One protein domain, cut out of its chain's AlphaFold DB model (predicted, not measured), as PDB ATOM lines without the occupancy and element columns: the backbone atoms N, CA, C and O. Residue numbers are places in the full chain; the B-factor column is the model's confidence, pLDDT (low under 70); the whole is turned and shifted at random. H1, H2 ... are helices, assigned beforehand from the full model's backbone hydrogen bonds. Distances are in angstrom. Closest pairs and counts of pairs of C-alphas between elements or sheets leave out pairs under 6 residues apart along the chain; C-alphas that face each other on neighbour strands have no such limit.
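Overview. This is residues 1126 to 1201 of the 1201 residues of an uncharacterized protein of Chlorella sorokiniana (UniProt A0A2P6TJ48). What is the shape? The two longest helices, H2 and H3, make a V, and H5 sits in its opening, packed on both; H1 folds back on H2, and short H4 packs on residues 1167 to 1171 of H3. What is it made of? The printed part has 76 residues with five named helices, H1 to H5 in chain order, and no named strand: the class is all helix. How dense is it? It is compact, with a radius of gyration of the C-alphas of 11.7 A and spans of 32 by 29 by 17 A.

Arrangement. How do the two longest helices meet? Residues 1149 to 1153 alone of H2, residues 1138 to 1155, touch H3, residues 1157 to 1174, at a steep tilt of 48 degrees, opposite ways; the closest C-alphas, of Leu 1152 and Tyr 1160, are 6.0 A apart. What touches both? H5, residues 1183 to 1192, touches residues 1141 to 1149 alone of H2 at a steep tilt of 67 degrees, closest at the C-alphas of Ala 1145 and Tyr 1184, 5.2 A. It touches residues 1163 to 1167 alone of H3, about perpendicular at 86 degrees, closest at the C-alphas of Ala 1163 and Met 1190, 5.4 A. Where are the others? H1, residues 1126 to 1134, and H2 form a helical hairpin, in which H1 touches residues 1140 to 1148 alone of H2, opposite ways at a shallow tilt of 32 degrees, only just short of steep; the closest C-alphas, of Leu 1133 and Arg 1141, are 4.8 A apart. H4, residues 1178 to 1181, touches H3, closest at the C-alphas of Ala 1171 and Leu 1179, 5.9 A, and touches H5 only at the corner. Which backbone pairs form? Every O i to N i+4 pair is within hydrogen-bond range in H2 and H5, but 3 of 5 in H1 and 13 of 14 in H3; H4 is too short for such a pair.

Along the chain. How long are the helices? H2 spans 25.4 A, H3 25.6 A, H1 and H5 13.9 A each, and H4 4.8 A. Where are the anchors? H1 begins at C-alpha 1126, (26.092, 36.992, 50.097), and H5 ends at C-alpha 1192, (42.435, 40.234, 47.328).

Size, cuts and confidence. How large is it? The C-alphas farthest apart, of Phe 1128 and Asn 1175, are 32.2 A apart. Is anything cut or uncertain? The printed part has no cut, and the four links are tight; residues 1200 to 1201 have pLDDT under 70.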
ATOM      1  N   ALA A1126      24.686  37.295  49.822       83.38
ATOM      2  CA  ALA A1126      26.092  36.992  50.097       83.38
ATOM      3  C   ALA A1126      26.830  38.120  50.847       83.38
ATOM      4  O   ALA A1126      27.830  37.847  51.518       83.38
ATOM      5  N   GLY A1127      26.331  39.362  50.807       85.06
ATOM      6  CA  GLY A1127      26.882  40.501  51.551       85.06
ATOM      7  C   GLY A1127      26.942  40.269  53.066       85.06
ATOM      8  O   GLY A1127      27.949  40.599  53.692       85.06
ATOM      9  N   PHE A1128      25.932  39.604  53.643       91.44
ATOM     10  CA  PHE A1128      25.922  39.213  55.060       91.44
ATOM     11  C   PHE A1128      27.121  38.317  55.405       91.44
ATOM     12  O   PHE A1128      27.965  38.683  56.221       91.44
ATOM     13  N   PHE A1129      27.267  37.184  54.711       90.81
ATOM     14  CA  PHE A1129      28.382  36.254  54.928       90.81
ATOM     15  C   PHE A1129      29.750  36.857  54.564       90.81
ATOM     16  O   PHE A1129      30.765  36.456  55.129       90.81
ATOM     17  N   SER A1130      29.783  37.850  53.670       85.62
ATOM     18  CA  SER A1130      30.992  38.613  53.337       85.62
ATOM     19  C   SER A1130      31.466  39.474  54.511       85.62
ATOM     20  O   SER A1130      32.662  39.507  54.794       85.62
ATOM     21  N   ALA A1131      30.547  40.117  55.240       90.25
ATOM     22  CA  ALA A1131      30.876  40.887  56.441       90.25
ATOM     23  C   ALA A1131      31.434  39.994  57.569       90.25
ATOM     24  O   ALA A1131      32.367  40.389  58.272       90.25
ATOM     25  N   LEU A1132      30.946  38.751  57.687       93.19
ATOM     26  CA  LEU A1132      31.446  37.777  58.670       93.19
ATOM     27  C   LEU A1132      32.912  37.356  58.438       93.19
ATOM     28  O   LEU A1132      33.547  36.831  59.350       93.19
ATOM     29  N   LEU A1133      33.504  37.635  57.269       90.25
ATOM     30  CA  LEU A1133      34.941  37.423  57.014       90.25
ATOM     31  C   LEU A1133      35.849  38.379  57.823       90.25
ATOM     32  O   LEU A1133      37.063  38.155  57.914       90.25
ATOM     33  N   SER A1134      35.265  39.424  58.414       90.19
ATOM     34  CA  SER A1134      35.929  40.407  59.278       90.19
ATOM     35  C   SER A1134      35.671  40.188  60.776       90.19
ATOM     36  O   SER A1134      36.131  40.992  61.582       90.19
ATOM     37  N   GLU A1135      34.958  39.127  61.166       90.25
ATOM     38  CA  GLU A1135      34.682  38.820  62.578       90.25
ATOM     39  C   GLU A1135      35.917  38.354  63.359       90.25
ATOM     40  O   GLU A1135      36.857  37.792  62.795       90.25
ATOM     41  N   ALA A1136      35.906  38.554  64.679       84.94
ATOM     42  CA  ALA A1136      37.016  38.152  65.546       84.94
ATOM     43  C   ALA A1136      37.199  36.624  65.570       84.94
ATOM     44  O   ALA A1136      38.304  36.128  65.328       84.94
ATOM     45  N   ASP A1137      36.119  35.865  65.772       87.00
ATOM     46  CA  ASP A1137      36.165  34.403  65.834       87.00
ATOM     47  C   ASP A1137      36.592  33.768  64.498       87.00
ATOM     48  O   ASP A1137      36.114  34.097  63.407       87.00
ATOM     49  N   ALA A1138      37.524  32.822  64.602       86.81
ATOM     50  CA  ALA A1138      38.028  32.044  63.485       86.81
ATOM     51  C   ALA A1138      36.992  31.043  62.945       86.81
ATOM     52  O   ALA A1138      37.039  30.741  61.752       86.81
ATOM     53  N   ARG A1139      36.058  30.549  63.772       89.44
ATOM     54  CA  ARG A1139      35.020  29.591  63.349       89.44
ATOM     55  C   ARG A1139      33.932  30.280  62.541       89.44
ATOM     56  O   ARG A1139      33.676  29.846  61.422       89.44
ATOM     57  N   VAL A1140      33.402  31.410  63.013       92.00
ATOM     58  CA  VAL A1140      32.513  32.288  62.229       92.00
ATOM     59  C   VAL A1140      33.134  32.632  60.869       92.00
ATOM     60  O   VAL A1140      32.506  32.401  59.832       92.00
ATOM     61  N   ARG A1141      34.401  33.074  60.841       93.88
ATOM     62  CA  ARG A1141      35.136  33.339  59.589       93.88
ATOM     63  C   ARG A1141      35.301  32.102  58.699       93.88
ATOM     64  O   ARG A1141      35.210  32.221  57.478       93.88
ATOM     65  N   HIS A1142      35.555  30.930  59.280       92.38
ATOM     66  CA  HIS A1142      35.705  29.673  58.545       92.38
ATOM     67  C   HIS A1142      34.377  29.222  57.923       92.38
ATOM     68  O   HIS A1142      34.325  28.988  56.718       92.38
ATOM     69  N   TYR A1143      33.303  29.137  58.710       93.69
ATOM     70  CA  TYR A1143      31.993  28.683  58.245       93.69
ATOM     71  C   TYR A1143      31.397  29.635  57.200       93.69
ATOM     72  O   TYR A1143      30.947  29.172  56.149       93.69
ATOM     73  N   ALA A1144      31.496  30.954  57.407       94.19
ATOM     74  CA  ALA A1144      31.092  31.941  56.406       94.19
ATOM     75  C   ALA A1144      31.884  31.793  55.093       94.19
ATOM     76  O   ALA A1144      31.293  31.797  54.010       94.19
ATOM     77  N   ALA A1145      33.204  31.573  55.165       93.69
ATOM     78  CA  ALA A1145      34.020  31.331  53.976       93.69
ATOM     79  C   ALA A1145      33.653  30.020  53.262       93.69
ATOM     80  O   ALA A1145      33.541  30.009  52.038       93.69
ATOM     81  N   VAL A1146      33.404  28.932  54.001       93.44
ATOM     82  CA  VAL A1146      32.928  27.656  53.441       93.44
ATOM     83  C   VAL A1146      31.567  27.824  52.757       93.44
ATOM     84  O   VAL A1146      31.376  27.301  51.658       93.44
ATOM     85  N   PHE A1147      30.638  28.589  53.342       93.50
ATOM     86  CA  PHE A1147      29.344  28.880  52.723       93.50
ATOM     87  C   PHE A1147      29.501  29.646  51.404       93.50
ATOM     88  O   PHE A1147      28.993  29.205  50.373       93.50
ATOM     89  N   VAL A1148      30.250  30.753  51.411       91.88
ATOM     90  CA  VAL A1148      30.465  31.593  50.221       91.88
ATOM     91  C   VAL A1148      31.214  30.832  49.122       91.88
ATOM     92  O   VAL A1148      30.796  30.874  47.965       91.88
ATOM     93  N   LEU A1149      32.255  30.061  49.458       92.06
ATOM     94  CA  LEU A1149      32.959  29.208  48.493       92.06
ATOM     95  C   LEU A1149      32.043  28.118  47.915       92.06
ATOM     96  O   LEU A1149      32.074  27.878  46.709       92.06
ATOM     97  N   ARG A1150      31.163  27.510  48.725       91.50
ATOM     98  CA  ARG A1150      30.169  26.540  48.237       91.50
ATOM     99  C   ARG A1150      29.155  27.188  47.288       91.50
ATOM    100  O   ARG A1150      28.844  26.589  46.261       91.50
ATOM    101  N   GLN A1151      28.686  28.407  47.569       89.81
ATOM    102  CA  GLN A1151      27.819  29.144  46.638       89.81
ATOM    103  C   GLN A1151      28.564  29.514  45.344       89.81
ATOM    104  O   GLN A1151      28.031  29.282  44.263       89.81
ATOM    105  N   LEU A1152      29.819  29.973  45.413       89.38
ATOM    106  CA  LEU A1152      30.664  30.223  44.234       89.38
ATOM    107  C   LEU A1152      30.852  28.966  43.371       89.38
ATOM    108  O   LEU A1152      30.733  29.032  42.149       89.38
ATOM    109  N   MET A1153      31.099  27.811  43.991       91.44
ATOM    110  CA  MET A1153      31.237  26.528  43.294       91.44
ATOM    111  C   MET A1153      29.941  26.078  42.606       91.44
ATOM    112  O   MET A1153      30.011  25.483  41.533       91.44
ATOM    113  N   LEU A1154      28.774  26.358  43.198       88.00
ATOM    114  CA  LEU A1154      27.464  25.965  42.662       88.00
ATOM    115  C   LEU A1154      26.911  26.955  41.622       88.00
ATOM    116  O   LEU A1154      26.327  26.534  40.628       88.00
ATOM    117  N   ARG A1155      27.079  28.264  41.844       88.69
ATOM    118  CA  ARG A1155      26.512  29.344  41.015       88.69
ATOM    119  C   ARG A1155      27.462  29.818  39.917       88.69
ATOM    120  O   ARG A1155      27.017  30.123  38.817       88.69
ATOM    121  N   GLN A1156      28.762  29.886  40.206       90.81
ATOM    122  CA  GLN A1156      29.775  30.517  39.351       90.81
ATOM    123  C   GLN A1156      31.044  29.637  39.179       90.81
ATOM    124  O   GLN A1156      32.172  30.129  39.317       90.81
ATOM    125  N   PRO A1157      30.927  28.331  38.844       91.88
ATOM    126  CA  PRO A1157      32.043  27.377  38.895       91.88
ATOM    127  C   PRO A1157      33.263  27.769  38.050       91.88
ATOM    128  O   PRO A1157      34.393  27.433  38.406       91.88
ATOM    129  N   GLN A1158      33.074  28.484  36.934       92.50
ATOM    130  CA  GLN A1158      34.190  28.938  36.095       92.50
ATOM    131  C   GLN A1158      34.960  30.109  36.726       92.50
ATOM    132  O   GLN A1158      36.185  30.163  36.607       92.50
ATOM    133  N   GLN A1159      34.274  31.009  37.440       91.94
ATOM    134  CA  GLN A1159      34.908  32.106  38.171       91.94
ATOM    135  C   GLN A1159      35.692  31.563  39.368       91.94
ATOM    136  O   GLN A1159      36.879  31.856  39.492       91.94
ATOM    137  N   TYR A1160      35.091  30.651  40.142       93.38
ATOM    138  CA  TYR A1160      35.779  29.904  41.200       93.38
ATOM    139  C   TYR A1160      37.054  29.199  40.692       93.38
ATOM    140  O   TYR A1160      38.134  29.377  41.253       93.38
ATOM    141  N   ARG A1161      36.974  28.457  39.576       92.44
ATOM    142  CA  ARG A1161      38.141  27.785  38.965       92.44
ATOM    143  C   ARG A1161      39.230  28.761  38.512       92.44
ATOM    144  O   ARG A1161      40.410  28.418  38.580       92.44
ATOM    145  N   ARG A1162      38.861  29.953  38.028       93.19
ATOM    146  CA  ARG A1162      39.814  31.000  37.620       93.19
ATOM    147  C   ARG A1162      40.505  31.617  38.836       93.19
ATOM    148  O   ARG A1162      41.728  31.717  38.841       93.19
ATOM    149  N   ALA A1163      39.732  31.948  39.867       93.12
ATOM    150  CA  ALA A1163      40.210  32.493  41.132       93.12
ATOM    151  C   ALA A1163      41.170  31.525  41.851       93.12
ATOM    152  O   ALA A1163      42.288  31.903  42.201       93.12
ATOM    153  N   LEU A1164      40.793  30.247  41.969       93.12
ATOM    154  CA  LEU A1164      41.597  29.207  42.622       93.12
ATOM    155  C   LEU A1164      42.979  29.017  41.973       93.12
ATOM    156  O   LEU A1164      43.962  28.842  42.687       93.12
ATOM    157  N   ARG A1165      43.093  29.117  40.640       93.25
ATOM    158  CA  ARG A1165      44.398  29.078  39.947       93.25
ATOM    159  C   ARG A1165      45.315  30.232  40.372       93.25
ATOM    160  O   ARG A1165      46.511  30.013  40.538       93.25
ATOM    161  N   GLY A1166      44.759  31.426  40.587       92.88
ATOM    162  CA  GLY A1166      45.500  32.574  41.118       92.88
ATOM    163  C   GLY A1166      45.965  32.361  42.562       92.88
ATOM    164  O   GLY A1166      47.108  32.674  42.888       92.88
ATOM    165  N   VAL A1167      45.123  31.756  43.410       92.62
ATOM    166  CA  VAL A1167      45.499  31.400  44.792       92.62
ATOM    167  C   VAL A1167      46.614  30.350  44.818       92.62
ATOM    168  O   VAL A1167      47.574  30.520  45.564       92.62
ATOM    169  N   VAL A1168      46.547  29.312  43.975       91.50
ATOM    170  CA  VAL A1168      47.606  28.287  43.864       91.50
ATOM    171  C   VAL A1168      48.934  28.898  43.415       91.50
ATOM    172  O   VAL A1168      49.953  28.643  44.052       91.50
ATOM    173  N   ALA A1169      48.931  29.756  42.390       89.12
ATOM    174  CA  ALA A1169      50.142  30.450  41.949       89.12
ATOM    175  C   ALA A1169      50.739  31.340  43.059       89.12
ATOM    176  O   ALA A1169      51.954  31.359  43.254       89.12
ATOM    177  N   ARG A1170      49.892  32.030  43.840       88.75
ATOM    178  CA  ARG A1170      50.327  32.845  44.987       88.75
ATOM    179  C   ARG A1170      50.904  31.995  46.125       88.75
ATOM    180  O   ARG A1170      51.922  32.378  46.692       88.75
ATOM    181  N   ALA A1171      50.289  30.856  46.439       89.56
ATOM    182  CA  ALA A1171      50.774  29.928  47.463       89.56
ATOM    183  C   ALA A1171      52.140  29.329  47.095       89.56
ATOM    184  O   ALA A1171      53.035  29.279  47.936       89.56
ATOM    185  N   GLN A1172      52.327  28.965  45.821       85.44
ATOM    186  CA  GLN A1172      53.608  28.500  45.283       85.44
ATOM    187  C   GLN A1172      54.688  29.590  45.339       85.44
ATOM    188  O   GLN A1172      55.799  29.316  45.780       85.44
ATOM    189  N   ALA A1173      54.366  30.830  44.953       85.19
ATOM    190  CA  ALA A1173      55.313  31.947  44.984       85.19
ATOM    191  C   ALA A1173      55.717  32.378  46.410       85.19
ATOM    192  O   ALA A1173      56.833  32.846  46.611       85.19
ATOM    193  N   ALA A1174      54.824  32.224  47.394       85.12
ATOM    194  CA  ALA A1174      55.078  32.563  48.797       85.12
ATOM    195  C   ALA A1174      55.639  31.397  49.636       85.12
ATOM    196  O   ALA A1174      56.001  31.609  50.792       85.12
ATOM    197  N   ASN A1175      55.676  30.175  49.086       84.44
ATOM    198  CA  ASN A1175      55.950  28.931  49.815       84.44
ATOM    199  C   ASN A1175      55.068  28.752  51.078       84.44
ATOM    200  O   ASN A1175      55.533  28.275  52.112       84.44
ATOM    201  N   ASP A1176      53.791  29.151  50.997       87.12
ATOM    202  CA  ASP A1176      52.823  29.052  52.100       87.12
ATOM    203  C   ASP A1176      51.656  28.118  51.747       87.12
ATOM    204  O   ASP A1176      50.675  28.504  51.105       87.12
ATOM    205  N   GLU A1177      51.744  26.875  52.220       84.19
ATOM    206  CA  GLU A1177      50.700  25.857  52.064       84.19
ATOM    207  C   GLU A1177      49.391  26.221  52.797       84.19
ATOM    208  O   GLU A1177      48.313  25.737  52.433       84.19
ATOM    209  N   ARG A1178      49.433  27.114  53.801       84.19
ATOM    210  CA  ARG A1178      48.255  27.485  54.609       84.19
ATOM    211  C   ARG A1178      47.206  28.230  53.783       84.19
ATOM    212  O   ARG A1178      46.010  28.068  54.040       84.19
ATOM    213  N   LEU A1179      47.636  28.964  52.750       84.12
ATOM    214  CA  LEU A1179      46.766  29.597  51.748       84.12
ATOM    215  C   LEU A1179      45.859  28.592  51.019       84.12
ATOM    216  O   LEU A1179      44.783  28.972  50.561       84.12
ATOM    217  N   LEU A1180      46.274  27.324  50.918       86.75
ATOM    218  CA  LEU A1180      45.491  26.246  50.308       86.75
ATOM    219  C   LEU A1180      44.759  25.390  51.348       86.75
ATOM    220  O   LEU A1180      43.671  24.903  51.054       86.75
ATOM    221  N   ALA A1181      45.292  25.253  52.564       81.81
ATOM    222  CA  ALA A1181      44.659  24.470  53.629       81.81
ATOM    223  C   ALA A1181      43.415  25.137  54.258       81.81
ATOM    224  O   ALA A1181      42.519  24.437  54.722       81.81
ATOM    225  N   SER A1182      43.338  26.475  54.296       90.94
ATOM    226  CA  SER A1182      42.261  27.200  54.994       90.94
ATOM    227  C   SER A1182      41.250  27.851  54.035       90.94
ATOM    228  O   SER A1182      41.631  28.772  53.309       90.94
ATOM    229  N   PRO A1183      39.948  27.485  54.072       92.00
ATOM    230  CA  PRO A1183      38.898  28.120  53.262       92.00
ATOM    231  C   PRO A1183      38.813  29.644  53.439       92.00
ATOM    232  O   PRO A1183      38.602  30.375  52.472       92.00
ATOM    233  N   TYR A1184      39.050  30.142  54.658       94.50
ATOM    234  CA  TYR A1184      39.120  31.580  54.933       94.50
ATOM    235  C   TYR A1184      40.265  32.256  54.167       94.50
ATOM    236  O   TYR A1184      40.067  33.305  53.554       94.50
ATOM    237  N   LEU A1185      41.458  31.649  54.165       93.12
ATOM    238  CA  LEU A1185      42.616  32.190  53.450       93.12
ATOM    239  C   LEU A1185      42.456  32.068  51.931       93.12
ATOM    240  O   LEU A1185      42.787  33.022  51.229       93.12
ATOM    241  N   GLN A1186      41.874  30.969  51.436       93.00
ATOM    242  CA  GLN A1186      41.507  30.822  50.026       93.00
ATOM    243  C   GLN A1186      40.593  31.969  49.577       93.00
ATOM    244  O   GLN A1186      40.951  32.712  48.665       93.00
ATOM    245  N   LEU A1187      39.439  32.164  50.230       93.06
ATOM    246  CA  LEU A1187      38.474  33.197  49.842       93.06
ATOM    247  C   LEU A1187      39.057  34.609  49.986       93.06
ATOM    248  O   LEU A1187      38.921  35.424  49.072       93.06
ATOM    249  N   LYS A1188      39.784  34.892  51.074       92.38
ATOM    250  CA  LYS A1188      40.472  36.181  51.263       92.38
ATOM    251  C   LYS A1188      41.508  36.448  50.168       92.38
ATOM    252  O   LYS A1188      41.626  37.584  49.710       92.38
ATOM    253  N   ALA A1189      42.216  35.419  49.698       91.56
ATOM    254  CA  ALA A1189      43.126  35.531  48.563       91.56
ATOM    255  C   ALA A1189      42.380  35.729  47.230       91.56
ATOM    256  O   ALA A1189      42.814  36.552  46.432       91.56
ATOM    257  N   MET A1190      41.246  35.055  46.995       93.38
ATOM    258  CA  MET A1190      40.420  35.264  45.791       93.38
ATOM    259  C   MET A1190      39.882  36.701  45.694       93.38
ATOM    260  O   MET A1190      39.934  37.304  44.618       93.38
ATOM    261  N   LEU A1191      39.417  37.259  46.819       90.12
ATOM    262  CA  LEU A1191      38.946  38.643  46.927       90.12
ATOM    263  C   LEU A1191      40.097  39.644  46.774       90.12
ATOM    264  O   LEU A1191      40.003  40.572  45.977       90.12
ATOM    265  N   GLY A1192      41.226  39.410  47.450       89.00
ATOM    266  CA  GLY A1192      42.435  40.234  47.328       89.00
ATOM    267  C   GLY A1192      43.127  40.169  45.956       89.00
ATOM    268  O   GLY A1192      44.030  40.957  45.701       89.00
ATOM    269  N   LEU A1193      42.720  39.245  45.080       88.81
ATOM    270  CA  LEU A1193      43.119  39.172  43.668       88.81
ATOM    271  C   LEU A1193      42.108  39.854  42.722       88.81
ATOM    272  O   LEU A1193      42.280  39.777  41.508       88.81
ATOM    273  N   GLY A1194      41.020  40.443  43.239       86.44
ATOM    274  CA  GLY A1194      39.925  40.997  42.427       86.44
ATOM    275  C   GLY A1194      39.212  39.957  41.550       86.44
ATOM    276  O   GLY A1194      38.539  40.306  40.587       86.44
ATOM    277  N   SER A1195      39.392  38.663  41.836       81.75
ATOM    278  CA  SER A1195      38.981  37.569  40.941       81.75
ATOM    279  C   SER A1195      37.530  37.108  41.141       81.75
ATOM    280  O   SER A1195      36.988  36.350  40.330       81.75
ATOM    281  N   VAL A1196      36.893  37.578  42.213       85.56
ATOM    282  CA  VAL A1196      35.543  37.219  42.654       85.56
ATOM    283  C   VAL A1196      34.801  38.492  43.063       85.56
ATOM    284  O   VAL A1196      35.324  39.268  43.858       85.56
ATOM    285  N   HIS A1197      33.577  38.663  42.560       83.19
ATOM    286  CA  HIS A1197      32.635  39.691  43.011       83.19
ATOM    287  C   HIS A1197      31.464  38.995  43.706       83.19
ATOM    288  O   HIS A1197      30.812  38.140  43.103       83.19
ATOM    289  N   LEU A1198      31.229  39.316  44.979       80.12
ATOM    290  CA  LEU A1198      30.234  38.621  45.806       80.12
ATOM    291  C   LEU A1198      28.821  39.199  45.656       80.12
ATOM    292  O   LEU A1198      27.860  38.524  45.997       80.12
ATOM    293  N   ASP A1199      28.680  40.383  45.057       73.81
ATOM    294  CA  ASP A1199      27.392  41.055  44.809       73.81
ATOM    295  C   ASP A1199      26.514  40.336  43.758       73.81
ATOM    296  O   ASP A1199      25.373  40.723  43.516       73.81
ATOM    297  N   ALA A1200      27.047  39.285  43.124       65.00
ATOM    298  CA  ALA A1200      26.393  38.458  42.110       65.00
ATOM    299  C   ALA A1200      26.025  37.037  42.617       65.00
ATOM    300  O   ALA A1200      25.937  36.102  41.809       65.00
ATOM    301  N   LEU A1201      25.859  36.865  43.939       61.62
ATOM    302  CA  LEU A1201      25.546  35.602  44.637       61.62
ATOM    303  C   LEU A1201      24.286  35.692  45.520       61.62
ATOM    304  O   LEU A1201      23.421  34.807  45.330       61.62
TER     305      LEU A1201